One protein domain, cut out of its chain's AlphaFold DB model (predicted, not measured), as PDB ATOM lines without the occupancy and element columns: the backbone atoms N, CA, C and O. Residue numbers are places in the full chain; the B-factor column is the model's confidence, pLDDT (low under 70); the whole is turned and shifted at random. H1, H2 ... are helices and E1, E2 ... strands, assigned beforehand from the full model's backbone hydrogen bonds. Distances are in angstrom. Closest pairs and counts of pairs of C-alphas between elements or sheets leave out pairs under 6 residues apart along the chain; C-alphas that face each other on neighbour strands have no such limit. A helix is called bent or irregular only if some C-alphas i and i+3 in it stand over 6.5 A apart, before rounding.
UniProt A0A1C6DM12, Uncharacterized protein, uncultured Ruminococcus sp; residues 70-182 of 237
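This is residues 70 to 182 of the 237 residues of an uncharacterized protein of uncultured Ruminococcus sp (UniProt A0A1C6DM12). A twisted wall of five antiparallel strands has the long helix H1 laid slantwise over one face at the E3, E2 and E1 side, while the long link of residues 127 to 153 loops past the other face. The short helix H2 sits near the other side of the sheet, and the link of residues 101 to 112 makes a loop at one end. The printed part has 113 residues, with two named helices and five named strands in the order H1, E1, E2, E3, E4, E5, H2; the sheet runs E3, E2, E1, E5, E4. The class is mixed, and the whole is compact, with a radius of gyration of the C-alphas of 14.2 A and spans of 38 by 35 by 30 A.

In the sheet, E1, residues 87 to 100, is the antiparallel neighbour of E5, residues 163 to 172, with N 91 and O 169 within hydrogen-bond range at 2.9 A. E1 bends by 88 degrees at residue 97. E2, residues 113 to 120, forms a hairpin with E1, with N 92 and O 117 at 2.9 A. E3, residues 123 to 126, is an edge strand and forms a hairpin with E2, with N 125 and O 118 at 2.9 A; E1, E2 and E3 make a meander, each strand the antiparallel neighbour of the one before. The other edge strand, E4, residues 154 to 160, forms a hairpin with E5, with N 156 and O 168 at 2.8 A. H1, residues 71 to 85, is on the sheet at a height of 7.1 A, slantwise to the strands at 42 degrees to E2 on the local plane; its closest C-alphas to E2 are those of Ala 76 and Ser 117, 5.1 A apart. H2, residues 177 to 182, is near E5 and close to H1 but not clearly touching it, the closest C-alphas, of Leu 85 and Phe 177, being 6.2 A apart. H1 and H2 on one face of the sheet E3, E2, E1, E5, E4 make two layers, one of helices and one of strands, though H2 lies over none of the strands, only just, with 2 of its 6 C-alphas falling on E5. Not every O i to N i+4 pair is within range in H1, 3 of 11 beside 8 of 12 O i to N i+3 pairs, or in H2, 1 of 2.

H1 begins at C-alpha 71 (-63.707, -32.262, 38.605) and is 23.3 A long; it is irregular, with C-alphas 80 and 83 7.5 A apart. E1 is 28.7 A long, from C-alpha 87 (-47.535, -16.693, 43.098), E5 25.9 A, E2 20.8 A, E4 19.1 A and E3 10.6 A. H2, 9.3 A long, ends at C-alpha 182 (-42.004, -28.088, 47.086) and is irregular too, with C-alphas 179 and 182 7.1 A apart.

The C-alphas farthest apart, of Asn 104 and Met 122, are 41.3 A apart. The printed part has no cut. The links E1 to E2, 12 residues, and E3 to E4, 27 residues, are long; within the latter, residues 133 to 134 pair antiparallel with residues 113 to 114 of E2. The mean pLDDT of the printed part is 89.5, and no printed residue is under 70.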
ATOM      1  N   ASN A  70     -67.868 -31.514  40.265       82.25
ATOM      2  CA  ASN A  70     -67.280 -30.923  39.073       82.25
ATOM      3  C   ASN A  70     -65.745 -30.955  39.139       82.25
ATOM      4  O   ASN A  70     -65.091 -29.974  39.507       82.25
ATOM      5  N   MET A  71     -65.163 -32.069  38.691       79.56
ATOM      6  CA  MET A  71     -63.707 -32.262  38.605       79.56
ATOM      7  C   MET A  71     -62.978 -31.087  37.934       79.56
ATOM      8  O   MET A  71     -61.917 -30.661  38.385       79.56
ATOM      9  N   ALA A  72     -63.565 -30.495  36.889       79.81
ATOM     10  CA  ALA A  72     -62.942 -29.387  36.175       79.81
ATOM     11  C   ALA A  72     -62.898 -28.089  37.010       79.81
ATOM     12  O   ALA A  72     -61.921 -27.343  36.956       79.81
ATOM     13  N   MET A  73     -63.913 -27.854  37.846       85.25
ATOM     14  CA  MET A  73     -63.912 -26.767  38.827       85.25
ATOM     15  C   MET A  73     -62.964 -27.045  40.004       85.25
ATOM     16  O   MET A  73     -62.408 -26.106  40.575       85.25
ATOM     17  N   SER A  74     -62.772 -28.315  40.368       88.31
ATOM     18  CA  SER A  74     -61.838 -28.713  41.428       88.31
ATOM     19  C   SER A  74     -60.400 -28.284  41.110       88.31
ATOM     20  O   SER A  74     -59.733 -27.725  41.981       88.31
ATOM     21  N   TYR A  75     -59.963 -28.401  39.850       89.88
ATOM     22  CA  TYR A  75     -58.653 -27.903  39.410       89.88
ATOM     23  C   TYR A  75     -58.477 -26.393  39.605       89.88
ATOM     24  O   TYR A  75     -57.466 -25.948  40.142       89.88
ATOM     25  N   ALA A  76     -59.481 -25.597  39.234       90.50
ATOM     26  CA  ALA A  76     -59.415 -24.149  39.403       90.50
ATOM     27  C   ALA A  76     -59.430 -23.748  40.890       90.50
ATOM     28  O   ALA A  76     -58.702 -22.847  41.302       90.50
ATOM     29  N   ARG A  77     -60.226 -24.437  41.720       87.62
ATOM     30  CA  ARG A  77     -60.305 -24.170  43.167       87.62
ATOM     31  C   ARG A  77     -59.017 -24.486  43.912       87.62
ATOM     32  O   ARG A  77     -58.669 -23.734  44.816       87.62
ATOM     33  N   MET A  78     -58.311 -25.544  43.523       89.38
ATOM     34  CA  MET A  78     -56.990 -25.870  44.066       89.38
ATOM     35  C   MET A  78     -56.010 -24.691  43.924       89.38
ATOM     36  O   MET A  78     -55.196 -24.450  44.810       89.38
ATOM     37  N   MET A  79     -56.141 -23.894  42.858       89.62
ATOM     38  CA  MET A  79     -55.277 -22.740  42.582       89.62
ATOM     39  C   MET A  79     -55.698 -21.451  43.316       89.62
ATOM     40  O   MET A  79     -54.959 -20.471  43.315       89.62
ATOM     41  N   ASN A  80     -56.856 -21.432  43.992       85.25
ATOM     42  CA  ASN A  80     -57.441 -20.236  44.622       85.25
ATOM     43  C   ASN A  80     -56.503 -19.547  45.630       85.25
ATOM     44  O   ASN A  80     -56.573 -18.338  45.805       85.25
ATOM     45  N   LYS A  81     -55.619 -20.291  46.305       84.94
ATOM     46  CA  LYS A  81     -54.739 -19.754  47.361       84.94
ATOM     47  C   LYS A  81     -53.286 -19.574  46.952       84.94
ATOM     48  O   LYS A  81     -52.462 -19.235  47.794       84.94
ATOM     49  N   PHE A  82     -52.973 -19.721  45.670       90.56
ATOM     50  CA  PHE A  82     -51.605 -19.560  45.182       90.56
ATOM     51  C   PHE A  82     -51.074 -18.138  45.415       90.56
ATOM     52  O   PHE A  82     -49.911 -17.971  45.769       90.56
ATOM     53  N   TYR A  83     -51.939 -17.120  45.368       87.56
ATOM     54  CA  TYR A  83     -51.561 -15.742  45.700       87.56
ATOM     55  C   TYR A  83     -51.040 -15.567  47.140       87.56
ATOM     56  O   TYR A  83     -50.320 -14.610  47.412       87.56
ATOM     57  N   CYS A  84     -51.402 -16.459  48.074       86.38
ATOM     58  CA  CYS A  84     -50.878 -16.452  49.446       86.38
ATOM     59  C   CYS A  84     -49.455 -17.022  49.542       86.38
ATOM     60  O   CYS A  84     -48.822 -16.852  50.578       86.38
ATOM     61  N   LEU A  85     -48.983 -17.702  48.495       88.38
ATOM     62  CA  LEU A  85     -47.709 -18.423  48.428       88.38
ATOM     63  C   LEU A  85     -46.731 -17.737  47.461       88.38
ATOM     64  O   LEU A  85     -45.953 -18.397  46.778       88.38
ATOM     65  N   ASP A  86     -46.818 -16.408  47.354       91.00
ATOM     66  CA  ASP A  86     -45.967 -15.598  46.473       91.00
ATOM     67  C   ASP A  86     -46.068 -15.978  44.975       91.00
ATOM     68  O   ASP A  86     -45.094 -15.881  44.228       91.00
ATOM     69  N   ILE A  87     -47.257 -16.389  44.512       93.75
ATOM     70  CA  ILE A  87     -47.535 -16.693  43.098       93.75
ATOM     71  C   ILE A  87     -48.476 -15.628  42.516       93.75
ATOM     72  O   ILE A  87     -49.654 -15.555  42.873       93.75
ATOM     73  N   LYS A  88     -47.966 -14.807  41.588       93.75
ATOM     74  CA  LYS A  88     -48.738 -13.773  40.874       93.75
ATOM     75  C   LYS A  88     -49.802 -14.419  39.999       93.75
ATOM     76  O   LYS A  88     -50.977 -14.080  40.106       93.75
ATOM     77  N   SER A  89     -49.370 -15.340  39.150       94.31
ATOM     78  CA  SER A  89     -50.210 -16.041  38.190       94.31
ATOM     79  C   SER A  89     -49.763 -17.492  38.064       94.31
ATOM     80  O   SER A  89     -48.601 -17.826  38.317       94.31
ATOM     81  N   SER A  90     -50.686 -18.376  37.703       94.88
ATOM     82  CA  SER A  90     -50.379 -19.786  37.504       94.88
ATOM     83  C   SER A  90     -51.290 -20.457  36.490       94.88
ATOM     84  O   SER A  90     -52.431 -20.043  36.281       94.88
ATOM     85  N   TYR A  91     -50.781 -21.512  35.858       95.38
ATOM     86  CA  TYR A  91     -51.423 -22.190  34.736       95.38
ATOM     87  C   TYR A  91     -51.215 -23.701  34.857       95.38
ATOM     88  O   TYR A  91     -50.077 -24.173  34.902       95.38
ATOM     89  N   LEU A  92     -52.314 -24.453  34.929       95.56
ATOM     90  CA  LEU A  92     -52.306 -25.902  35.107       95.56
ATOM     91  C   LEU A  92     -52.530 -26.620  33.776       95.56
ATOM     92  O   LEU A  92     -53.602 -26.508  33.171       95.56
ATOM     93  N   PHE A  93     -51.551 -27.424  33.378       95.44
ATOM     94  CA  PHE A  93     -51.603 -28.271  32.194       95.44
ATOM     95  C   PHE A  93     -51.570 -29.733  32.613       95.44
ATOM     96  O   PHE A  93     -50.686 -30.134  33.359       95.44
ATOM     97  N   LEU A  94     -52.508 -30.538  32.131       95.19
ATOM     98  CA  LEU A  94     -52.562 -31.971  32.404       95.19
ATOM     99  C   LEU A  94     -52.346 -32.769  31.127       95.19
ATOM    100  O   LEU A  94     -52.665 -32.304  30.033       95.19
ATOM    101  N   ILE A  95     -51.823 -33.975  31.281       94.00
ATOM    102  CA  ILE A  95     -51.732 -34.962  30.210       94.00
ATOM    103  C   ILE A  95     -52.999 -35.822  30.269       94.00
ATOM    104  O   ILE A  95     -53.471 -36.152  31.354       94.00
ATOM    105  N   ASP A  96     -53.554 -36.182  29.111       89.56
ATOM    106  CA  ASP A  96     -54.756 -37.030  29.035       89.56
ATOM    107  C   ASP A  96     -54.613 -38.373  29.755       89.56
ATOM    108  O   ASP A  96     -55.557 -38.838  30.393       89.56
ATOM    109  N   GLU A  97     -53.443 -38.991  29.631       89.50
ATOM    110  CA  GLU A  97     -53.083 -40.228  30.312       89.50
ATOM    111  C   GLU A  97     -51.721 -40.019  30.981       89.50
ATOM    112  O   GLU A  97     -50.807 -39.522  30.311       89.50
ATOM    113  N   PRO A  98     -51.560 -40.360  32.274       92.00
ATOM    114  CA  PRO A  98     -50.297 -40.162  32.971       92.00
ATOM    115  C   PRO A  98     -49.132 -40.812  32.219       92.00
ATOM    116  O   PRO A  98     -49.155 -42.004  31.908       92.00
ATOM    117  N   ALA A  99     -48.112 -40.014  31.918       91.31
ATOM    118  CA  ALA A  99     -46.952 -40.452  31.167       91.31
ATOM    119  C   ALA A  99     -45.988 -41.188  32.097       91.31
ATOM    120  O   ALA A  99     -45.484 -40.615  33.058       91.31
ATOM    121  N   GLU A 100     -45.724 -42.455  31.804       89.75
ATOM    122  CA  GLU A 100     -44.747 -43.243  32.545       89.75
ATOM    123  C   GLU A 100     -43.331 -42.947  32.044       89.75
ATOM    124  O   GLU A 100     -43.047 -43.019  30.844       89.75
ATOM    125  N   TYR A 101     -42.429 -42.638  32.969       81.81
ATOM    126  CA  TYR A 101     -41.021 -42.428  32.690       81.81
ATOM    127  C   TYR A 101     -40.160 -43.270  33.627       81.81
ATOM    128  O   TYR A 101     -40.160 -43.105  34.846       81.81
ATOM    129  N   HIS A 102     -39.378 -44.164  33.030       80.00
ATOM    130  CA  HIS A 102     -38.393 -44.974  33.732       80.00
ATOM    131  C   HIS A 102     -36.992 -44.385  33.546       80.00
ATOM    132  O   HIS A 102     -36.687 -43.809  32.500       80.00
ATOM    133  N   ASN A 103     -36.108 -44.589  34.527       74.50
ATOM    134  CA  ASN A 103     -34.695 -44.223  34.396       74.50
ATOM    135  C   ASN A 103     -34.096 -44.812  33.106       74.50
ATOM    136  O   ASN A 103     -34.203 -46.013  32.863       74.50
ATOM    137  N   ASN A 104     -33.438 -43.961  32.310       78.06
ATOM    138  CA  ASN A 104     -32.867 -44.258  30.986       78.06
ATOM    139  C   ASN A 104     -33.887 -44.535  29.859       78.06
ATOM    140  O   ASN A 104     -33.488 -44.976  28.781       78.06
ATOM    141  N   GLY A 105     -35.178 -44.281  30.080       75.31
ATOM    142  CA  GLY A 105     -36.201 -44.334  29.035       75.31
ATOM    143  C   GLY A 105     -36.218 -43.083  28.149       75.31
ATOM    144  O   GLY A 105     -35.697 -42.028  28.518       75.31
ATOM    145  N   GLU A 106     -36.852 -43.189  26.978       78.94
ATOM    146  CA  GLU A 106     -37.248 -42.011  26.199       78.94
ATOM    147  C   GLU A 106     -38.552 -41.444  26.759       78.94
ATOM    148  O   GLU A 106     -39.512 -42.178  26.995       78.94
ATOM    149  N   PHE A 107     -38.596 -40.125  26.939       78.94
ATOM    150  CA  PHE A 107     -39.832 -39.449  27.300       78.94
ATOM    151  C   PHE A 107     -40.841 -39.521  26.134       78.94
ATOM    152  O   PHE A 107     -40.435 -39.339  24.976       78.94
ATOM    153  N   PRO A 108     -42.140 -39.777  26.383       83.38
ATOM    154  CA  PRO A 108     -43.123 -39.900  25.312       83.38
ATOM    155  C   PRO A 108     -43.219 -38.629  24.454       83.38
ATOM    156  O   PRO A 108     -43.399 -37.524  24.959       83.38
ATOM    157  N   LYS A 109     -43.130 -38.782  23.127       78.56
ATOM    158  CA  LYS A 109     -43.073 -37.643  22.185       78.56
ATOM    159  C   LYS A 109     -44.444 -37.061  21.823       78.56
ATOM    160  O   LYS A 109     -44.529 -35.901  21.447       78.56
ATOM    161  N   ASN A 110     -45.512 -37.851  21.951       83.69
ATOM    162  CA  ASN A 110     -46.852 -37.509  21.454       83.69
ATOM    163  C   ASN A 110     -47.869 -37.340  22.590       83.69
ATOM    164  O   ASN A 110     -48.962 -37.908  22.544       83.69
ATOM    165  N   LEU A 111     -47.497 -36.595  23.630       89.19
ATOM    166  CA  LEU A 111     -48.405 -36.307  24.734       89.19
ATOM    167  C   LEU A 111     -49.489 -35.315  24.309       89.19
ATOM    168  O   LEU A 111     -49.209 -34.296  23.676       89.19
ATOM    169  N   LYS A 112     -50.730 -35.624  24.684       92.00
ATOM    170  CA  LYS A 112     -51.868 -34.719  24.529       92.00
ATOM    171  C   LYS A 112     -52.004 -33.890  25.787       92.00
ATOM    172  O   LYS A 112     -52.221 -34.443  26.864       92.00
ATOM    173  N   TRP A 113     -51.873 -32.583  25.626       93.31
ATOM    174  CA  TRP A 113     -51.904 -31.642  26.729       93.31
ATOM    175  C   TRP A 113     -53.222 -30.893  26.772       93.31
ATOM    176  O   TRP A 113     -53.716 -30.400  25.756       93.31
ATOM    177  N   LYS A 114     -53.752 -30.774  27.985       94.06
ATOM    178  CA  LYS A 114     -54.960 -30.026  28.292       94.06
ATOM    179  C   LYS A 114     -54.658 -28.907  29.264       94.06
ATOM    180  O   LYS A 114     -54.229 -29.147  30.387       94.06
ATOM    181  N   PHE A 115     -54.932 -27.681  28.851       94.75
ATOM    182  CA  PHE A 115     -54.920 -26.525  29.726       94.75
ATOM    183  C   PHE A 115     -56.231 -26.480  30.517       94.75
ATOM    184  O   PHE A 115     -57.306 -26.313  29.946       94.75
ATOM    185  N   MET A 116     -56.156 -26.704  31.828       94.06
ATOM    186  CA  MET A 116     -57.336 -26.976  32.656       94.06
ATOM    187  C   MET A 116     -57.860 -25.735  33.363       94.06
ATOM    188  O   MET A 116     -59.068 -25.470  33.367       94.06
ATOM    189  N   SER A 117     -56.957 -24.977  33.973       94.38
ATOM    190  CA  SER A 117     -57.299 -23.830  34.802       94.38
ATOM    191  C   SER A 117     -56.120 -22.890  34.958       94.38
ATOM    192  O   SER A 117     -54.962 -23.282  34.806       94.38
ATOM    193  N   TYR A 118     -56.432 -21.648  35.297       94.31
ATOM    194  CA  TYR A 118     -55.446 -20.628  35.598       94.31
ATOM    195  C   TYR A 118     -55.885 -19.765  36.773       94.31
ATOM    196  O   TYR A 118     -57.074 -19.681  37.100       94.31
ATOM    197  N   GLN A 119     -54.906 -19.117  37.386       93.62
ATOM    198  CA  GLN A 119     -55.086 -18.103  38.411       93.62
ATOM    199  C   GLN A 119     -54.274 -16.864  38.036       93.62
ATOM    200  O   GLN A 119     -53.160 -16.969  37.533       93.62
ATOM    201  N   ASP A 120     -54.858 -15.695  38.272       92.19
ATOM    202  CA  ASP A 120     -54.222 -14.388  38.135       92.19
ATOM    203  C   ASP A 120     -54.648 -13.512  39.321       92.19
ATOM    204  O   ASP A 120     -55.823 -13.154  39.488       92.19
ATOM    205  N   GLY A 121     -53.699 -13.244  40.217       89.94
ATOM    206  CA  GLY A 121     -53.947 -12.611  41.505       89.94
ATOM    207  C   GLY A 121     -54.982 -13.382  42.332       89.94
ATOM    208  O   GLY A 121     -54.822 -14.559  42.634       89.94
ATOM    209  N   MET A 122     -56.069 -12.718  42.715       89.56
ATOM    210  CA  MET A 122     -57.146 -13.335  43.509       89.56
ATOM    211  C   MET A 122     -58.156 -14.109  42.650       89.56
ATOM    212  O   MET A 122     -59.038 -14.782  43.184       89.56
ATOM    213  N   ASN A 123     -58.074 -13.975  41.325       91.75
ATOM    214  CA  ASN A 123     -59.023 -14.578  40.406       91.75
ATOM    215  C   ASN A 123     -58.498 -15.931  39.942       91.75
ATOM    216  O   ASN A 123     -57.325 -16.079  39.621       91.75
ATOM    217  N   PHE A 124     -59.387 -16.909  39.849       91.56
ATOM    218  CA  PHE A 124     -59.087 -18.214  39.278       91.56
ATOM    219  C   PHE A 124     -60.236 -18.636  38.373       91.56
ATOM    220  O   PHE A 124     -61.392 -18.254  38.583       91.56
ATOM    221  N   SER A 125     -59.930 -19.377  37.317       92.81
ATOM    222  CA  SER A 125     -60.919 -19.758  36.316       92.81
ATOM    223  C   SER A 125     -60.550 -21.061  35.629       92.81
ATOM    224  O   SER A 125     -59.385 -21.416  35.463       92.81
ATOM    225  N   MET A 126     -61.590 -21.786  35.239       94.00
ATOM    226  CA  MET A 126     -61.481 -22.979  34.417       94.00
ATOM    227  C   MET A 126     -61.409 -22.576  32.944       94.00
ATOM    228  O   MET A 126     -62.126 -21.677  32.503       94.00
ATOM    229  N   VAL A 127     -60.603 -23.295  32.172       92.81
ATOM    230  CA  VAL A 127     -60.560 -23.139  30.716       92.81
ATOM    231  C   VAL A 127     -61.781 -23.846  30.101       92.81
ATOM    232  O   VAL A 127     -62.076 -24.997  30.470       92.81
ATOM    233  N   PRO A 128     -62.526 -23.195  29.188       92.25
ATOM    234  CA  PRO A 128     -63.640 -23.816  28.476       92.25
ATOM    235  C   PRO A 128     -63.221 -25.109  27.773       92.25
ATOM    236  O   PRO A 128     -62.131 -25.191  27.218       92.25
ATOM    237  N   ALA A 129     -64.085 -26.129  27.784       91.25
ATOM    238  CA  ALA A 129     -63.749 -27.465  27.275       91.25
ATOM    239  C   ALA A 129     -63.262 -27.466  25.813       91.25
ATOM    240  O   ALA A 129     -62.374 -28.235  25.468       91.25
ATOM    241  N   ASN A 130     -63.808 -26.576  24.980       91.94
ATOM    242  CA  ASN A 130     -63.454 -26.400  23.570       91.94
ATOM    243  C   ASN A 130     -62.102 -25.702  23.334       91.94
ATOM    244  O   ASN A 130     -61.698 -25.552  22.186       91.94
ATOM    245  N   GLU A 131     -61.431 -25.244  24.391       90.94
ATOM    246  CA  GLU A 131     -60.178 -24.481  24.321       90.94
ATOM    247  C   GLU A 131     -59.046 -25.133  25.126       90.94
ATOM    248  O   GLU A 131     -57.971 -24.551  25.262       90.94
ATOM    249  N   ARG A 132     -59.282 -26.325  25.692       92.25
ATOM    250  CA  ARG A 132     -58.302 -26.998  26.556       92.25
ATOM    251  C   ARG A 132     -57.173 -27.642  25.779       92.25
ATOM    252  O   ARG A 132     -56.079 -27.726  26.318       92.25
ATOM    253  N   ASP A 133     -57.427 -28.119  24.567       92.62
ATOM    254  CA  ASP A 133     -56.399 -28.797  23.786       92.62
ATOM    255  C   ASP A 133     -55.303 -27.800  23.403       92.62
ATOM    256  O   ASP A 133     -55.545 -26.816  22.701       92.62
ATOM    257  N   VAL A 134     -54.086 -28.053  23.884       90.62
ATOM    258  CA  VAL A 134     -52.928 -27.191  23.643       90.62
ATOM    259  C   VAL A 134     -51.743 -28.008  23.153       90.62
ATOM    260  O   VAL A 134     -51.520 -29.143  23.567       90.62
ATOM    261  N   SER A 135     -50.953 -27.417  22.259       87.56
ATOM    262  CA  SER A 135     -49.640 -27.959  21.914       87.56
ATOM    263  C   SER A 135     -48.628 -27.569  22.993       87.56
ATOM    264  O   SER A 135     -48.682 -26.459  23.532       87.56
ATOM    265  N   SER A 136     -47.683 -28.465  23.280       82.56
ATOM    266  CA  SER A 136     -46.582 -28.216  24.218       82.56
ATOM    267  C   SER A 136     -45.763 -26.973  23.853       82.56
ATOM    268  O   SER A 136     -45.303 -26.261  24.740       82.56
ATOM    269  N   GLU A 137     -45.655 -26.650  22.562       81.31
ATOM    270  CA  GLU A 137     -44.939 -25.470  22.057       81.31
ATOM    271  C   GLU A 137     -45.603 -24.133  22.433       81.31
ATOM    272  O   GLU A 137     -44.952 -23.090  22.405       81.31
ATOM    273  N   TYR A 138     -46.894 -24.142  22.779       79.25
ATOM    274  CA  TYR A 138     -47.688 -22.926  23.006       79.25
ATOM    275  C   TYR A 138     -48.230 -22.809  24.435       79.25
ATOM    276  O   TYR A 138     -49.024 -21.915  24.724       79.25
ATOM    277  N   MET A 139     -47.780 -23.654  25.366       85.44
ATOM    278  CA  MET A 139     -48.221 -23.593  26.769       85.44
ATOM    279  C   MET A 139     -47.935 -22.237  27.421       85.44
ATOM    280  O   MET A 139     -48.791 -21.679  28.104       85.44
ATOM    281  N   TYR A 140     -46.758 -21.674  27.151       82.00
ATOM    282  CA  TYR A 140     -46.311 -20.379  27.672       82.00
ATOM    283  C   TYR A 140     -46.771 -19.182  26.823       82.00
ATOM    284  O   TYR A 140     -46.409 -18.046  27.123       82.00
ATOM    285  N   ARG A 141     -47.548 -19.414  25.756       82.44
ATOM    286  CA  ARG A 141     -48.058 -18.363  24.870       82.44
ATOM    287  C   ARG A 141     -49.506 -18.648  24.496       82.44
ATOM    288  O   ARG A 141     -49.801 -19.220  23.449       82.44
ATOM    289  N   ASN A 142     -50.412 -18.227  25.369       83.00
ATOM    290  CA  ASN A 142     -51.846 -18.396  25.195       83.00
ATOM    291  C   ASN A 142     -52.587 -17.102  25.567       83.00
ATOM    292  O   ASN A 142     -52.034 -16.232  26.230       83.00
ATOM    293  N   LYS A 143     -53.857 -16.986  25.164       87.06
ATOM    294  CA  LYS A 143     -54.675 -15.771  25.350       87.06
ATOM    295  C   LYS A 143     -54.943 -15.369  26.810       87.06
ATOM    296  O   LYS A 143     -55.526 -14.316  27.043       87.06
ATOM    297  N   TYR A 144     -54.592 -16.225  27.767       88.38
ATOM    298  CA  TYR A 144     -54.750 -15.997  29.205       88.38
ATOM    299  C   TYR A 144     -53.449 -15.532  29.870       88.38
ATOM    300  O   TYR A 144     -53.428 -15.281  31.075       88.38
ATOM    301  N   ILE A 145     -52.367 -15.426  29.099       89.31
ATOM    302  CA  ILE A 145     -51.112 -14.791  29.490       89.31
ATOM    303  C   ILE A 145     -51.072 -13.428  28.797       89.31
ATOM    304  O   ILE A 145     -51.371 -13.321  27.607       89.31
ATOM    305  N   SER A 146     -50.748 -12.375  29.544       85.50
ATOM    306  CA  SER A 146     -50.732 -11.022  28.993       85.50
ATOM    307  C   SER A 146     -49.504 -10.798  28.109       85.50
ATOM    308  O   SER A 146     -48.377 -10.799  28.586       85.50
ATOM    309  N   ASP A 147     -49.699 -10.495  26.827       84.25
ATOM    310  CA  ASP A 147     -48.582 -10.147  25.932       84.25
ATOM    311  C   ASP A 147     -47.972  -8.759  26.237       84.25
ATOM    312  O   ASP A 147     -46.927  -8.400  25.690       84.25
ATOM    313  N   SER A 148     -48.615  -7.943  27.082       84.06
ATOM    314  CA  SER A 148     -48.152  -6.585  27.404       84.06
ATOM    315  C   SER A 148     -47.068  -6.530  28.483       84.06
ATOM    316  O   SER A 148     -46.469  -5.470  28.679       84.06
ATOM    317  N   GLU A 149     -46.806  -7.637  29.183       85.31
ATOM    318  CA  GLU A 149     -45.873  -7.690  30.306       85.31
ATOM    319  C   GLU A 149     -44.756  -8.713  30.078       85.31
ATOM    320  O   GLU A 149     -44.903  -9.715  29.379       85.31
ATOM    321  N   ARG A 150     -43.594  -8.465  30.692       89.31
ATOM    322  CA  ARG A 150     -42.518  -9.457  30.741       89.31
ATOM    323  C   ARG A 150     -42.812 -10.444  31.865       89.31
ATOM    324  O   ARG A 150     -42.726 -10.065  33.030       89.31
ATOM    325  N   HIS A 151     -43.026 -11.703  31.511       90.88
ATOM    326  CA  HIS A 151     -43.245 -12.778  32.474       90.88
ATOM    327  C   HIS A 151     -41.961 -13.550  32.795       90.88
ATOM    328  O   HIS A 151     -41.057 -13.676  31.966       90.88
ATOM    329  N   THR A 152     -41.867 -14.071  34.018       92.75
ATOM    330  CA  THR A 152     -40.848 -15.055  34.416       92.75
ATOM    331  C   THR A 152     -41.560 -16.232  35.056       92.75
ATOM    332  O   THR A 152     -42.135 -16.085  36.128       92.75
ATOM    333  N   PHE A 153     -41.527 -17.390  34.399       93.56
ATOM    334  CA  PHE A 153     -42.217 -18.583  34.874       93.56
ATOM    335  C   PHE A 153     -41.241 -19.610  35.438       93.56
ATOM    336  O   PHE A 153     -40.176 -19.857  34.871       93.56
ATOM    337  N   ILE A 154     -41.656 -20.245  36.528       95.00
ATOM    338  CA  ILE A 154     -41.121 -21.510  37.010       95.00
ATOM    339  C   ILE A 154     -42.072 -22.606  36.542       95.00
ATOM    340  O   ILE A 154     -43.278 -22.526  36.771       95.00
ATOM    341  N   ILE A 155     -41.523 -23.610  35.864       94.69
ATOM    342  CA  ILE A 155     -42.267 -24.789  35.427       94.69
ATOM    343  C   ILE A 155     -41.996 -25.890  36.437       94.69
ATOM    344  O   ILE A 155     -40.848 -26.304  36.610       94.69
ATOM    345  N   ALA A 156     -43.048 -26.352  37.094       95.06
ATOM    346  CA  ALA A 156     -42.988 -27.484  37.989       95.06
ATOM    347  C   ALA A 156     -43.640 -28.712  37.363       95.06
ATOM    348  O   ALA A 156     -44.718 -28.631  36.771       95.06
ATOM    349  N   ASP A 157     -42.973 -29.847  37.531       93.94
ATOM    350  CA  ASP A 157     -43.498 -31.136  37.119       93.94
ATOM    351  C   ASP A 157     -44.505 -31.667  38.142       93.94
ATOM    352  O   ASP A 157     -44.235 -31.660  39.344       93.94
ATOM    353  N   LEU A 158     -45.664 -32.127  37.669       96.06
ATOM    354  CA  LEU A 158     -46.681 -32.751  38.502       96.06
ATOM    355  C   LEU A 158     -46.591 -34.263  38.356       96.06
ATOM    356  O   LEU A 158     -47.141 -34.833  37.413       96.06
ATOM    357  N   TYR A 159     -45.913 -34.921  39.292       93.50
ATOM    358  CA  TYR A 159     -45.588 -36.340  39.187       93.50
ATOM    359  C   TYR A 159     -45.909 -37.120  40.464       93.50
ATOM    360  O   TYR A 159     -46.001 -36.591  41.572       93.50
ATOM    361  N   SER A 160     -46.069 -38.433  40.316       92.06
ATOM    362  CA  SER A 160     -46.114 -39.374  41.429       92.06
ATOM    363  C   SER A 160     -45.400 -40.658  41.039       92.06
ATOM    364  O   SER A 160     -45.880 -41.409  40.193       92.06
ATOM    365  N   ARG A 161     -44.282 -40.933  41.720       87.44
ATOM    366  CA  ARG A 161     -43.374 -42.043  41.396       87.44
ATOM    367  C   ARG A 161     -42.896 -41.950  39.940       87.44
ATOM    368  O   ARG A 161     -42.280 -40.950  39.602       87.44
ATOM    369  N   GLU A 162     -43.176 -42.953  39.112       88.50
ATOM    370  CA  GLU A 162     -42.772 -43.044  37.707       88.50
ATOM    371  C   GLU A 162     -43.735 -42.327  36.746       88.50
ATOM    372  O   GLU A 162     -43.467 -42.275  35.550       88.50
ATOM    373  N   TYR A 163     -44.855 -41.784  37.238       91.81
ATOM    374  CA  TYR A 163     -45.888 -41.177  36.396       91.81
ATOM    375  C   TYR A 163     -45.893 -39.658  36.495       91.81
ATOM    376  O   TYR A 163     -46.046 -39.101  37.584       91.81
ATOM    377  N   GLN A 164     -45.830 -38.997  35.345       93.75
ATOM    378  CA  GLN A 164     -46.115 -37.580  35.190       93.75
ATOM    379  C   GLN A 164     -47.581 -37.378  34.807       93.75
ATOM    380  O   GLN A 164     -48.085 -37.974  33.859       93.75
ATOM    381  N   TYR A 165     -48.259 -36.495  35.524       95.25
ATOM    382  CA  TYR A 165     -49.658 -36.145  35.301       95.25
ATOM    383  C   TYR A 165     -49.817 -34.815  34.567       95.25
ATOM    384  O   TYR A 165     -50.849 -34.578  33.939       95.25
ATOM    385  N   GLY A 166     -48.830 -33.923  34.654       95.12
ATOM    386  CA  GLY A 166     -48.957 -32.593  34.087       95.12
ATOM    387  C   GLY A 166     -47.806 -31.655  34.420       95.12
ATOM    388  O   GLY A 166     -46.770 -32.065  34.933       95.12
ATOM    389  N   LEU A 167     -48.030 -30.376  34.143       95.50
ATOM    390  CA  LEU A 167     -47.136 -29.270  34.445       95.50
ATOM    391  C   LEU A 167     -47.914 -28.146  35.120       95.50
ATOM    392  O   LEU A 167     -49.059 -27.849  34.766       95.50
ATOM    393  N   LEU A 168     -47.243 -27.474  36.044       95.88
ATOM    394  CA  LEU A 168     -47.717 -26.246  36.651       95.88
ATOM    395  C   LEU A 168     -46.748 -25.113  36.315       95.88
ATOM    396  O   LEU A 168     -45.585 -25.143  36.710       95.88
ATOM    397  N   LEU A 169     -47.230 -24.109  35.588       95.38
ATOM    398  CA  LEU A 169     -46.514 -22.849  35.411       95.38
ATOM    399  C   LEU A 169     -46.883 -21.917  36.561       95.38
ATOM    400  O   LEU A 169     -48.064 -21.664  36.772       95.38
ATOM    401  N   CYS A 170     -45.884 -21.375  37.249       95.19
ATOM    402  CA  CYS A 170     -46.049 -20.374  38.300       95.19
ATOM    403  C   CYS A 170     -45.208 -19.139  37.983       95.19
ATOM    404  O   CYS A 170     -44.028 -19.261  37.657       95.19
ATOM    405  N   GLU A 171     -45.781 -17.950  38.118       94.88
ATOM    406  CA  GLU A 171     -45.049 -16.684  38.085       94.88
ATOM    407  C   GLU A 171     -44.809 -16.192  39.520       94.88
ATOM    408  O   GLU A 171     -45.747 -15.706  40.158       94.88
ATOM    409  N   PRO A 172     -43.585 -16.324  40.065       95.19
ATOM    410  CA  PRO A 172     -43.302 -15.927  41.437       95.19
ATOM    411  C   PRO A 172     -43.237 -14.403  41.605       95.19
ATOM    412  O   PRO A 172     -42.715 -13.689  40.746       95.19
ATOM    413  N   THR A 173     -43.706 -13.897  42.749       92.50
ATOM    414  CA  THR A 173     -43.581 -12.480  43.144       92.50
ATOM    415  C   THR A 173     -42.330 -12.189  43.963       92.50
ATOM    416  O   THR A 173     -41.881 -11.042  44.002       92.50
ATOM    417  N   SER A 174     -41.768 -13.196  44.634       91.75
ATOM    418  CA  SER A 174     -40.577 -13.056  45.474       91.75
ATOM    419  C   SER A 174     -39.771 -14.357  45.547       91.75
ATOM    420  O   SER A 174     -40.212 -15.411  45.094       91.75
ATOM    421  N   ASP A 175     -38.572 -14.286  46.122       89.94
ATOM    422  CA  ASP A 175     -37.702 -15.436  46.384       89.94
ATOM    423  C   ASP A 175     -38.266 -16.397  47.443       89.94
ATOM    424  O   ASP A 175     -37.909 -17.576  47.460       89.94
ATOM    425  N   LYS A 176     -39.197 -15.933  48.284       87.38
ATOM    426  CA  LYS A 176     -39.889 -16.772  49.273       87.38
ATOM    427  C   LYS A 176     -40.683 -17.904  48.632       87.38
ATOM    428  O   LYS A 176     -40.769 -18.970  49.231       87.38
ATOM    429  N   PHE A 177     -41.157 -17.714  47.398       90.75
ATOM    430  CA  PHE A 177     -41.821 -18.753  46.611       90.75
ATOM    431  C   PHE A 177     -41.031 -20.069  46.592       90.75
ATOM    432  O   PHE A 177     -41.621 -21.140  46.671       90.75
ATOM    433  N   PHE A 178     -39.696 -20.020  46.530       90.94
ATOM    434  CA  PHE A 178     -38.885 -21.238  46.475       90.94
ATOM    435  C   PHE A 178     -38.959 -22.076  47.755       90.94
ATOM    436  O   PHE A 178     -38.755 -23.286  47.684       90.94
ATOM    437  N   ALA A 179     -39.275 -21.467  48.903       88.00
ATOM    438  CA  ALA A 179     -39.527 -22.205  50.140       88.00
ATOM    439  C   ALA A 179     -40.864 -22.969  50.094       88.00
ATOM    440  O   ALA A 179     -40.979 -24.029  50.704       88.00
ATOM    441  N   ASP A 180     -41.842 -22.458  49.340       88.88
ATOM    442  CA  ASP A 180     -43.183 -23.037  49.207       88.88
ATOM    443  C   ASP A 180     -43.356 -23.895  47.949       88.88
ATOM    444  O   ASP A 180     -44.315 -24.661  47.854       88.88
ATOM    445  N   LEU A 181     -42.428 -23.813  46.993       91.12
ATOM    446  CA  LEU A 181     -42.494 -24.530  45.722       91.12
ATOM    447  C   LEU A 181     -42.694 -26.034  45.938       91.12
ATOM    448  O   LEU A 181     -43.586 -26.621  45.336       91.12
ATOM    449  N   GLU A 182     -41.907 -26.651  46.817       90.50
ATOM    450  CA  GLU A 182     -42.004 -28.088  47.086       90.50
ATOM    451  C   GLU A 182     -43.377 -28.467  47.666       90.50
ATOM    452  O   GLU A 182     -43.998 -29.438  47.228       90.50
TER     453      GLU A 182